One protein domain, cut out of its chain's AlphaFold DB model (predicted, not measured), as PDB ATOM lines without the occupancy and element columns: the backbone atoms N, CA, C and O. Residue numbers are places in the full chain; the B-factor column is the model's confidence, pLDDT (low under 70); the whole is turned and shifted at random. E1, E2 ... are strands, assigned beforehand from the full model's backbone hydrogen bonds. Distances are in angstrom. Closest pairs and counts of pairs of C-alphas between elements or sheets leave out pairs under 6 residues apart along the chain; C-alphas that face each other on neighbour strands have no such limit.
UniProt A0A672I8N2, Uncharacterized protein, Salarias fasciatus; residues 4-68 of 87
ATOM      1  N   THR A   4      32.736  47.929  -7.390       79.31
ATOM      2  CA  THR A   4      33.959  48.729  -7.396       79.31
ATOM      3  C   THR A   4      35.151  47.798  -7.244       79.31
ATOM      4  O   THR A   4      35.294  47.125  -6.223       79.31
ATOM      5  N   VAL A   5      36.009  47.747  -8.258       69.81
ATOM      6  CA  VAL A   5      37.206  46.903  -8.262       69.81
ATOM      7  C   VAL A   5      38.427  47.779  -8.061       69.81
ATOM      8  O   VAL A   5      38.677  48.702  -8.832       69.81
ATOM      9  N   VAL A   6      39.208  47.467  -7.030       69.81
ATOM     10  CA  VAL A   6      40.524  48.068  -6.814       69.81
ATOM     11  C   VAL A   6      41.563  47.021  -7.175       69.81
ATOM     12  O   VAL A   6      41.786  46.064  -6.433       69.81
ATOM     13  N   THR A   7      42.193  47.175  -8.335       66.12
ATOM     14  CA  THR A   7      43.321  46.327  -8.712       66.12
ATOM     15  C   THR A   7      44.608  46.964  -8.195       66.12
ATOM     16  O   THR A   7      44.937  48.107  -8.503       66.12
ATOM     17  N   LYS A   8      45.374  46.217  -7.395       58.81
ATOM     18  CA  LYS A   8      46.799  46.506  -7.217       58.81
ATOM     19  C   LYS A   8      47.530  45.788  -8.336       58.81
ATOM     20  O   LYS A   8      47.873  44.612  -8.211       58.81
ATOM     21  N   GLU A   9      47.705  46.465  -9.463       53.78
ATOM     22  CA  GLU A   9      48.526  45.928 -10.539       53.78
ATOM     23  C   GLU A   9      49.966  45.795 -10.026       53.78
ATOM     24  O   GLU A   9      50.680  46.781  -9.836       53.78
ATOM     25  N   LYS A  10      50.413  44.560  -9.773       50.03
ATOM     26  CA  LYS A  10      51.837  44.286  -9.588       50.03
ATOM     27  C   LYS A  10      52.459  44.385 -10.974       50.03
ATOM     28  O   LYS A  10      52.451  43.415 -11.727       50.03
ATOM     29  N   ASN A  11      52.904  45.593 -11.310       48.31
ATOM     30  CA  ASN A  11      53.501  45.957 -12.586       48.31
ATOM     31  C   ASN A  11      54.662  44.989 -12.876       48.31
ATOM     32  O   ASN A  11      55.777  45.158 -12.378       48.31
ATOM     33  N   LYS A  12      54.402  43.916 -13.635       44.59
ATOM     34  CA  LYS A  12      55.460  43.087 -14.208       44.59
ATOM     35  C   LYS A  12      56.017  43.891 -15.369       44.59
ATOM     36  O   LYS A  12      55.717  43.600 -16.524       44.59
ATOM     37  N   LYS A  13      56.805  44.924 -15.055       44.72
ATOM     38  CA  LYS A  13      57.685  45.551 -16.034       44.72
ATOM     39  C   LYS A  13      58.605  44.448 -16.546       44.72
ATOM     40  O   LYS A  13      59.622  44.140 -15.931       44.72
ATOM     41  N   VAL A  14      58.230  43.830 -17.662       43.09
ATOM     42  CA  VAL A  14      59.213  43.254 -18.570       43.09
ATOM     43  C   VAL A  14      60.135  44.422 -18.880       43.09
ATOM     44  O   VAL A  14      59.673  45.464 -19.346       43.09
ATOM     45  N   MET A  15      61.402  44.295 -18.491       49.19
ATOM     46  CA  MET A  15      62.446  45.275 -18.753       49.19
ATOM     47  C   MET A  15      62.659  45.381 -20.267       49.19
ATOM     48  O   MET A  15      63.628  44.857 -20.803       49.19
ATOM     49  N   PHE A  16      61.747  46.043 -20.974       47.50
ATOM     50  CA  PHE A  16      62.039  46.579 -22.290       47.50
ATOM     51  C   PHE A  16      62.798  47.877 -22.074       47.50
ATOM     52  O   PHE A  16      62.259  48.931 -21.733       47.50
ATOM     53  N   LEU A  17      64.111  47.718 -22.184       48.97
ATOM     54  CA  LEU A  17      65.116  48.751 -22.194       48.97
ATOM     55  C   LEU A  17      64.798  49.757 -23.305       48.97
ATOM     56  O   LEU A  17      65.153  49.544 -24.458       48.97
ATOM     57  N   SER A  18      64.103  50.839 -22.967       46.72
ATOM     58  CA  SER A  18      64.466  52.212 -23.343       46.72
ATOM     59  C   SER A  18      63.320  53.188 -23.079       46.72
ATOM     60  O   SER A  18      62.151  52.903 -23.314       46.72
ATOM     61  N   LYS A  19      63.730  54.392 -22.663       40.78
ATOM     62  CA  LYS A  19      62.981  55.652 -22.566       40.78
ATOM     63  C   LYS A  19      62.527  56.019 -21.150       40.78
ATOM     64  O   LYS A  19      61.539  55.528 -20.615       40.78
ATOM     65  N   LYS A  20      63.296  56.950 -20.568       47.91
ATOM     66  CA  LYS A  20      62.963  57.727 -19.370       47.91
ATOM     67  C   LYS A  20      61.493  58.153 -19.423       47.91
ATOM     68  O   LYS A  20      61.133  59.005 -20.229       47.91
ATOM     69  N   MET A  21      60.679  57.623 -18.520       37.59
ATOM     70  CA  MET A  21      59.387  58.204 -18.183       37.59
ATOM     71  C   MET A  21      59.275  58.269 -16.665       37.59
ATOM     72  O   MET A  21      59.125  57.260 -15.985       37.59
ATOM     73  N   LYS A  22      59.477  59.507 -16.202       41.34
ATOM     74  CA  LYS A  22      58.911  60.185 -15.033       41.34
ATOM     75  C   LYS A  22      58.028  59.291 -14.153       41.34
ATOM     76  O   LYS A  22      57.011  58.787 -14.627       41.34
ATOM     77  N   GLU A  23      58.430  59.150 -12.887       42.28
ATOM     78  CA  GLU A  23      57.609  58.609 -11.802       42.28
ATOM     79  C   GLU A  23      56.179  59.130 -11.926       42.28
ATOM     80  O   GLU A  23      55.919  60.329 -11.816       42.28
ATOM     81  N   LYS A  24      55.254  58.219 -12.204       43.41
ATOM     82  CA  LYS A  24      53.842  58.445 -11.959       43.41
ATOM     83  C   LYS A  24      53.447  57.372 -10.970       43.41
ATOM     84  O   LYS A  24      53.482  56.187 -11.304       43.41
ATOM     85  N   ASP A  25      53.203  57.835  -9.753       43.16
ATOM     86  CA  ASP A  25      52.648  57.093  -8.635       43.16
ATOM     87  C   ASP A  25      51.639  56.055  -9.124       43.16
ATOM     88  O   ASP A  25      50.803  56.340  -9.989       43.16
ATOM     89  N   ALA A  26      51.765  54.836  -8.609       49.22
ATOM     90  CA  ALA A  26      50.883  53.724  -8.916       49.22
ATOM     91  C   ALA A  26      49.505  53.995  -8.299       49.22
ATOM     92  O   ALA A  26      49.132  53.433  -7.270       49.22
ATOM     93  N   GLU A  27      48.757  54.901  -8.921       46.31
ATOM     94  CA  GLU A  27      47.385  55.211  -8.575       46.31
ATOM     95  C   GLU A  27      46.595  53.912  -8.735       46.31
ATOM     96  O   GLU A  27      46.460  53.367  -9.835       46.31
ATOM     97  N   SER A  28      46.165  53.353  -7.604       54.19
ATOM     98  CA  SER A  28      45.315  52.168  -7.565       54.19
ATOM     99  C   SER A  28      44.011  52.547  -8.259       54.19
ATOM    100  O   SER A  28      43.125  53.126  -7.636       54.19
ATOM    101  N   ARG A  29      43.925  52.320  -9.576       57.78
ATOM    102  CA  ARG A  29      42.770  52.711 -10.387       57.78
ATOM    103  C   ARG A  29      41.562  51.917  -9.911       57.78
ATOM    104  O   ARG A  29      41.395  50.751 -10.258       57.78
ATOM    105  N   SER A  30      40.742  52.559  -9.092       68.69
ATOM    106  CA  SER A  30      39.423  52.061  -8.741       68.69
ATOM    107  C   SER A  30      38.523  52.213  -9.963       68.69
ATOM    108  O   SER A  30      38.400  53.307 -10.514       68.69
ATOM    109  N   GLN A  31      37.946  51.110 -10.430       77.31
ATOM    110  CA  GLN A  31      36.989  51.107 -11.532       77.31
ATOM    111  C   GLN A  31      35.628  50.670 -11.002       77.31
ATOM    112  O   GLN A  31      35.529  49.658 -10.307       77.31
ATOM    113  N   VAL A  32      34.580  51.420 -11.342       79.88
ATOM    114  CA  VAL A  32      33.194  51.025 -11.075       79.88
ATOM    115  C   VAL A  32      32.672  50.294 -12.304       79.88
ATOM    116  O   VAL A  32      32.659  50.846 -13.402       79.88
ATOM    117  N   ILE A  33      32.260  49.044 -12.119       83.38
ATOM    118  CA  ILE A  33      31.645  48.226 -13.163       83.38
ATOM    119  C   ILE A  33      30.149  48.175 -12.883       83.38
ATOM    120  O   ILE A  33      29.725  47.599 -11.881       83.38
ATOM    121  N   GLU A  34      29.351  48.768 -13.763       84.25
ATOM    122  CA  GLU A  34      27.890  48.696 -13.712       84.25
ATOM    123  C   GLU A  34      27.343  47.536 -14.559       84.25
ATOM    124  O   GLU A  34      28.048  46.947 -15.375       84.25
ATOM    125  N   GLY A  35      26.070  47.184 -14.355       83.00
ATOM    126  CA  GLY A  35      25.373  46.219 -15.213       83.00
ATOM    127  C   GLY A  35      25.799  44.753 -15.054       83.00
ATOM    128  O   GLY A  35      25.502  43.934 -15.921       83.00
ATOM    129  N   ILE A  36      26.455  44.379 -13.951       82.62
ATOM    130  CA  ILE A  36      26.866  42.989 -13.710       82.62
ATOM    131  C   ILE A  36      25.620  42.114 -13.542       82.62
ATOM    132  O   ILE A  36      24.822  42.313 -12.615       82.62
ATOM    133  N   SER A  37      25.479  41.140 -14.441       83.81
ATOM    134  CA  SER A  37      24.425  40.121 -14.438       83.81
ATOM    135  C   SER A  37      24.829  38.883 -13.637       83.81
ATOM    136  O   SER A  37      24.003  38.312 -12.919       83.81
ATOM    137  N   ARG A  38      26.108  38.494 -13.728       85.69
ATOM    138  CA  ARG A  38      26.691  37.329 -13.058       85.69
ATOM    139  C   ARG A  38      28.148  37.585 -12.678       85.69
ATOM    140  O   ARG A  38      28.929  38.022 -13.517       85.69
ATOM    141  N   LEU A  39      28.511  37.264 -11.440       86.69
ATOM    142  CA  LEU A  39      29.892  37.220 -10.960       86.69
ATOM    143  C   LEU A  39      30.260  35.766 -10.664       86.69
ATOM    144  O   LEU A  39      29.484  35.061 -10.024       86.69
ATOM    145  N   ILE A  40      31.432  35.321 -11.117       89.00
ATOM    146  CA  ILE A  40      31.950  33.977 -10.846       89.00
ATOM    147  C   ILE A  40      33.349  34.116 -10.247       89.00
ATOM    148  O   ILE A  40      34.210  34.783 -10.817       89.00
ATOM    149  N   CYS A  41      33.575  33.470  -9.110       87.56
ATOM    150  CA  CYS A  41      34.881  33.302  -8.498       87.56
ATOM    151  C   CYS A  41      35.327  31.847  -8.674       87.56
ATOM    152  O   CYS A  41      34.622  30.916  -8.280       87.56
ATOM    153  N   THR A  42      36.500  31.658  -9.273       87.75
ATOM    154  CA  THR A  42      37.145  30.356  -9.460       87.75
ATOM    155  C   THR A  42      38.606  30.440  -9.036       87.75
ATOM    156  O   THR A  42      39.244  31.491  -9.136       87.75
ATOM    157  N   SER A  43      39.156  29.322  -8.571       83.19
ATOM    158  CA  SER A  43      40.599  29.172  -8.397       83.19
ATOM    159  C   SER A  43      41.232  28.716  -9.716       83.19
ATOM    160  O   SER A  43      40.691  27.853 -10.405       83.19
ATOM    161  N   LYS A  44      42.392  29.284 -10.080       74.88
ATOM    162  CA  LYS A  44      43.139  28.905 -11.299       74.88
ATOM    163  C   LYS A  44      43.788  27.521 -11.221       74.88
ATOM    164  O   LYS A  44      44.101  26.937 -12.252       74.88
ATOM    165  N   HIS A  45      44.022  27.020 -10.014       70.88
ATOM    166  CA  HIS A  45      44.594  25.699  -9.766       70.88
ATOM    167  C   HIS A  45      43.579  24.843  -9.009       70.88
ATOM    168  O   HIS A  45      42.588  25.370  -8.508       70.88
ATOM    169  N   HIS A  46      43.854  23.545  -8.867       65.00
ATOM    170  CA  HIS A  46      43.009  22.549  -8.188       65.00
ATOM    171  C   HIS A  46      42.749  22.818  -6.684       65.00
ATOM    172  O   HIS A  46      42.301  21.935  -5.959       65.00
ATOM    173  N   HIS A  47      43.053  24.026  -6.206       74.31
ATOM    174  CA  HIS A  47      42.705  24.512  -4.883       74.31
ATOM    175  C   HIS A  47      41.216  24.812  -4.807       74.31
ATOM    176  O   HIS A  47      40.641  25.454  -5.689       74.31
ATOM    177  N   THR A  48      40.616  24.369  -3.716       84.19
ATOM    178  CA  THR A  48      39.260  24.721  -3.358       84.19
ATOM    179  C   THR A  48      39.204  26.098  -2.698       84.19
ATOM    180  O   THR A  48      40.160  26.560  -2.069       84.19
ATOM    181  N   LEU A  49      38.085  26.791  -2.886       87.75
ATOM    182  CA  LEU A  49      37.795  28.072  -2.259       87.75
ATOM    183  C   LEU A  49      37.166  27.837  -0.883       87.75
ATOM    184  O   LEU A  49      36.416  26.882  -0.682       87.75
ATOM    185  N   ARG A  50      37.440  28.759   0.042       89.19
ATOM    186  CA  ARG A  50      36.659  28.928   1.270       89.19
ATOM    187  C   ARG A  50      35.781  30.158   1.113       89.19
ATOM    188  O   ARG A  50      36.291  31.227   0.776       89.19
ATOM    189  N   VAL A  51      34.483  29.999   1.329       89.38
ATOM    190  CA  VAL A  51      33.485  31.061   1.164       89.38
ATOM    191  C   VAL A  51      32.699  31.183   2.458       89.38
ATOM    192  O   VAL A  51      32.211  30.181   2.958       89.38
ATOM    193  N   CYS A  52      32.558  32.391   2.994       89.31
ATOM    194  CA  CYS A  52      31.700  32.643   4.146       89.31
ATOM    195  C   CYS A  52      30.447  33.395   3.688       89.31
ATOM    196  O   CYS A  52      30.570  34.468   3.090       89.31
ATOM    197  N   VAL A  53      29.268  32.826   3.937       87.94
ATOM    198  CA  VAL A  53      27.966  33.432   3.625       87.94
ATOM    199  C   VAL A  53      27.178  33.526   4.922       87.94
ATOM    200  O   VAL A  53      26.968  32.516   5.582       87.94
ATOM    201  N   ASP A  54      26.794  34.738   5.321       87.00
ATOM    202  CA  ASP A  54      26.023  34.999   6.547       87.00
ATOM    203  C   ASP A  54      26.616  34.354   7.820       87.00
ATOM    204  O   ASP A  54      25.902  33.911   8.716       87.00
ATOM    205  N   GLY A  55      27.952  34.295   7.903       88.12
ATOM    206  CA  GLY A  55      28.683  33.698   9.027       88.12
ATOM    207  C   GLY A  55      28.902  32.184   8.922       88.12
ATOM    208  O   GLY A  55      29.607  31.618   9.756       88.12
ATOM    209  N   VAL A  56      28.354  31.531   7.897       90.94
ATOM    210  CA  VAL A  56      28.553  30.104   7.627       90.94
ATOM    211  C   VAL A  56      29.744  29.919   6.691       90.94
ATOM    212  O   VAL A  56      29.736  30.401   5.557       90.94
ATOM    213  N   GLU A  57      30.772  29.209   7.158       92.06
ATOM    214  CA  GLU A  57      31.922  28.839   6.332       92.06
ATOM    215  C   GLU A  57      31.603  27.610   5.470       92.06
ATOM    216  O   GLU A  57      31.222  26.549   5.959       92.06
ATOM    217  N   HIS A  58      31.814  27.757   4.169       89.94
ATOM    218  CA  HIS A  58      31.778  26.700   3.175       89.94
ATOM    219  C   HIS A  58      33.207  26.424   2.703       89.94
ATOM    220  O   HIS A  58      33.811  27.251   2.010       89.94
ATOM    221  N   SER A  59      33.754  25.266   3.079       90.88
ATOM    222  CA  SER A  59      35.025  24.761   2.559       90.88
ATOM    223  C   SER A  59      34.820  23.997   1.250       90.88
ATOM    224  O   SER A  59      33.702  23.671   0.856       90.88
ATOM    225  N   ASP A  60      35.919  23.718   0.557       89.75
ATOM    226  CA  ASP A  60      35.931  22.808  -0.589       89.75
ATOM    227  C   ASP A  60      35.094  23.243  -1.806       89.75
ATOM    228  O   ASP A  60      34.737  22.448  -2.681       89.75
ATOM    229  N   VAL A  61      34.839  24.549  -1.916       90.38
ATOM    230  CA  VAL A  61      34.036  25.137  -2.988       90.38
ATOM    231  C   VAL A  61      34.856  25.210  -4.279       90.38
ATOM    232  O   VAL A  61      35.873  25.896  -4.353       90.38
ATOM    233  N   LYS A  62      34.410  24.525  -5.337       89.12
ATOM    234  CA  LYS A  62      35.087  24.544  -6.651       89.12
ATOM    235  C   LYS A  62      34.956  25.892  -7.362       89.12
ATOM    236  O   LYS A  62      35.898  26.367  -7.992       89.12
ATOM    237  N   PHE A  63      33.774  26.490  -7.278       88.75
ATOM    238  CA  PHE A  63      33.467  27.807  -7.817       88.75
ATOM    239  C   PHE A  63      32.326  28.432  -7.019       88.75
ATOM    240  O   PHE A  63      31.448  27.725  -6.525       88.75
ATOM    241  N   PHE A  64      32.330  29.755  -6.920       89.62
ATOM    242  CA  PHE A  64      31.262  30.519  -6.290       89.62
ATOM    243  C   PHE A  64      30.654  31.472  -7.310       89.62
ATOM    244  O   PHE A  64      31.380  32.113  -8.067       89.62
ATOM    245  N   GLN A  65      29.329  31.561  -7.349       88.50
ATOM    246  CA  GLN A  65      28.625  32.380  -8.325       88.50
ATOM    247  C   GLN A  65      27.552  33.231  -7.655       88.50
ATOM    248  O   GLN A  65      26.743  32.721  -6.887       88.50
ATOM    249  N   LEU A  66      27.489  34.499  -8.053       85.31
ATOM    250  CA  LEU A  66      26.404  35.421  -7.736       85.31
ATOM    251  C   LEU A  66      25.694  35.833  -9.025       85.31
ATOM    252  O   LEU A  66      26.345  36.101 -10.036       85.31
ATOM    253  N   SER A  67      24.367  35.912  -9.001       84.00
ATOM    254  CA  SER A  67      23.554  36.463 -10.088       84.00
ATOM    255  C   SER A  67      22.682  37.605  -9.572       84.00
ATOM    256  O   SER A  67      22.369  37.684  -8.387       84.00
ATOM    257  N   ALA A  68      22.276  38.499 -10.473       70.31
ATOM    258  CA  ALA A  68      21.440  39.656 -10.142       70.31
ATOM    259  C   ALA A  68      19.988  39.303  -9.759       70.31
ATOM    260  O   ALA A  68      19.175  40.202  -9.567       70.31
TER     261      ALA A  68
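Overview. This is residues 4 to 68 of the 87 residues of an uncharacterized protein of Salarias fasciatus (UniProt A0A672I8N2). This is an open model of two parts: a small head of four strands, and a long hairpin, E1 and E2, whose wide, empty loop reaches away from the head. In the head the strand pair E3 and E6 and the hairpin E4 and E5 make a loose V, close to each other near Leu 49 and Phe 63; residues 52 to 57, at the tip of the hairpin, stick out, and so do residues 12 to 25 of the wide loop. The printed part has 65 residues with six named strands, E1 to E6 in order along the chain, and no named helix; the class is all strand, though under half of the residues, 28 of 65, are in named elements. The strands form three separate antiparallel sheets of two strands, E1 - E2, E3 - E6 and E4 - E5. The whole is extended, with a radius of gyration of the C-alphas of 18.0 A, and elongated, with spans of 51 by 30 by 21 A.

Arrangement. Start at residue 4, where E1, residues 4 to 6, has E2, residues 30 to 33, as its antiparallel neighbour, at 147 degrees between directions. Look there for N 5 and O 31, 2.8 A apart, and N 31 and O 5, 3.0 A apart, both within hydrogen-bond range. The two strands are a hairpin, and the C-alphas of Thr 4 and Val 32, which face each other, are 4.4 A apart. Beyond E2 comes E3, residues 38 to 42, and the two are apart. E3 has as its antiparallel neighbour E6, residues 63 to 67, at 170 degrees, and there N 39 and O 66 are within hydrogen-bond range at 2.8 A, as are N 64 and O 41 at 2.9 A. Between them in the chain, E4, residues 49 to 53, and E5, residues 56 to 61, form another hairpin, antiparallel at 156 degrees; N 58 and O 51 are within hydrogen-bond range at 2.7 A, and N 49 and O 61 at 2.8 A. The closest C-alphas of E4 and E6 are those of Leu 49 and Phe 63, 7.0 A apart, and those of E3 and E4 are Thr 42 and Leu 49, 7.6 A apart. E5 and E6 meet only through their link, and E3 and E5 are apart. E1 is apart from E3, E4, E5 and E6, and E2 is apart from E4, E5 and E6.

Along the chain. Find C-alpha 4 at (33.959, 48.729, -7.396); from there E1 runs 6.6 A to C-alpha 6. E2 runs 9.7 A from C-alpha 30 to C-alpha 33. Next find C-alpha 38 at (26.691, 37.329, -13.058), where E3 begins its 13.1 A to C-alpha 42. E4 measures 12.6 A from C-alpha 49 to C-alpha 53, and E5, the longest strand by residues with six, 12.9 A from C-alpha 56 to C-alpha 61. E6 runs 13.4 A and ends at C-alpha 67, at (23.554, 36.463, -10.088).

Size, cuts and confidence. The two C-alphas farthest apart are those of Lys 19 and Val 56, 52.4 A, while the first and last printed C-alphas, of Thr 4 and Ala 68, are 15.7 A apart. The printed part has no cut. The link from E1 to E2, residues 7 to 29, is long; E2 to E3, E4 to E5 and E5 to E6 are tight, and E3 to E4 is short. The mean pLDDT of the printed part is 71.0, and 27 residues are under 70, namely residues 5 to 30 and residue 46.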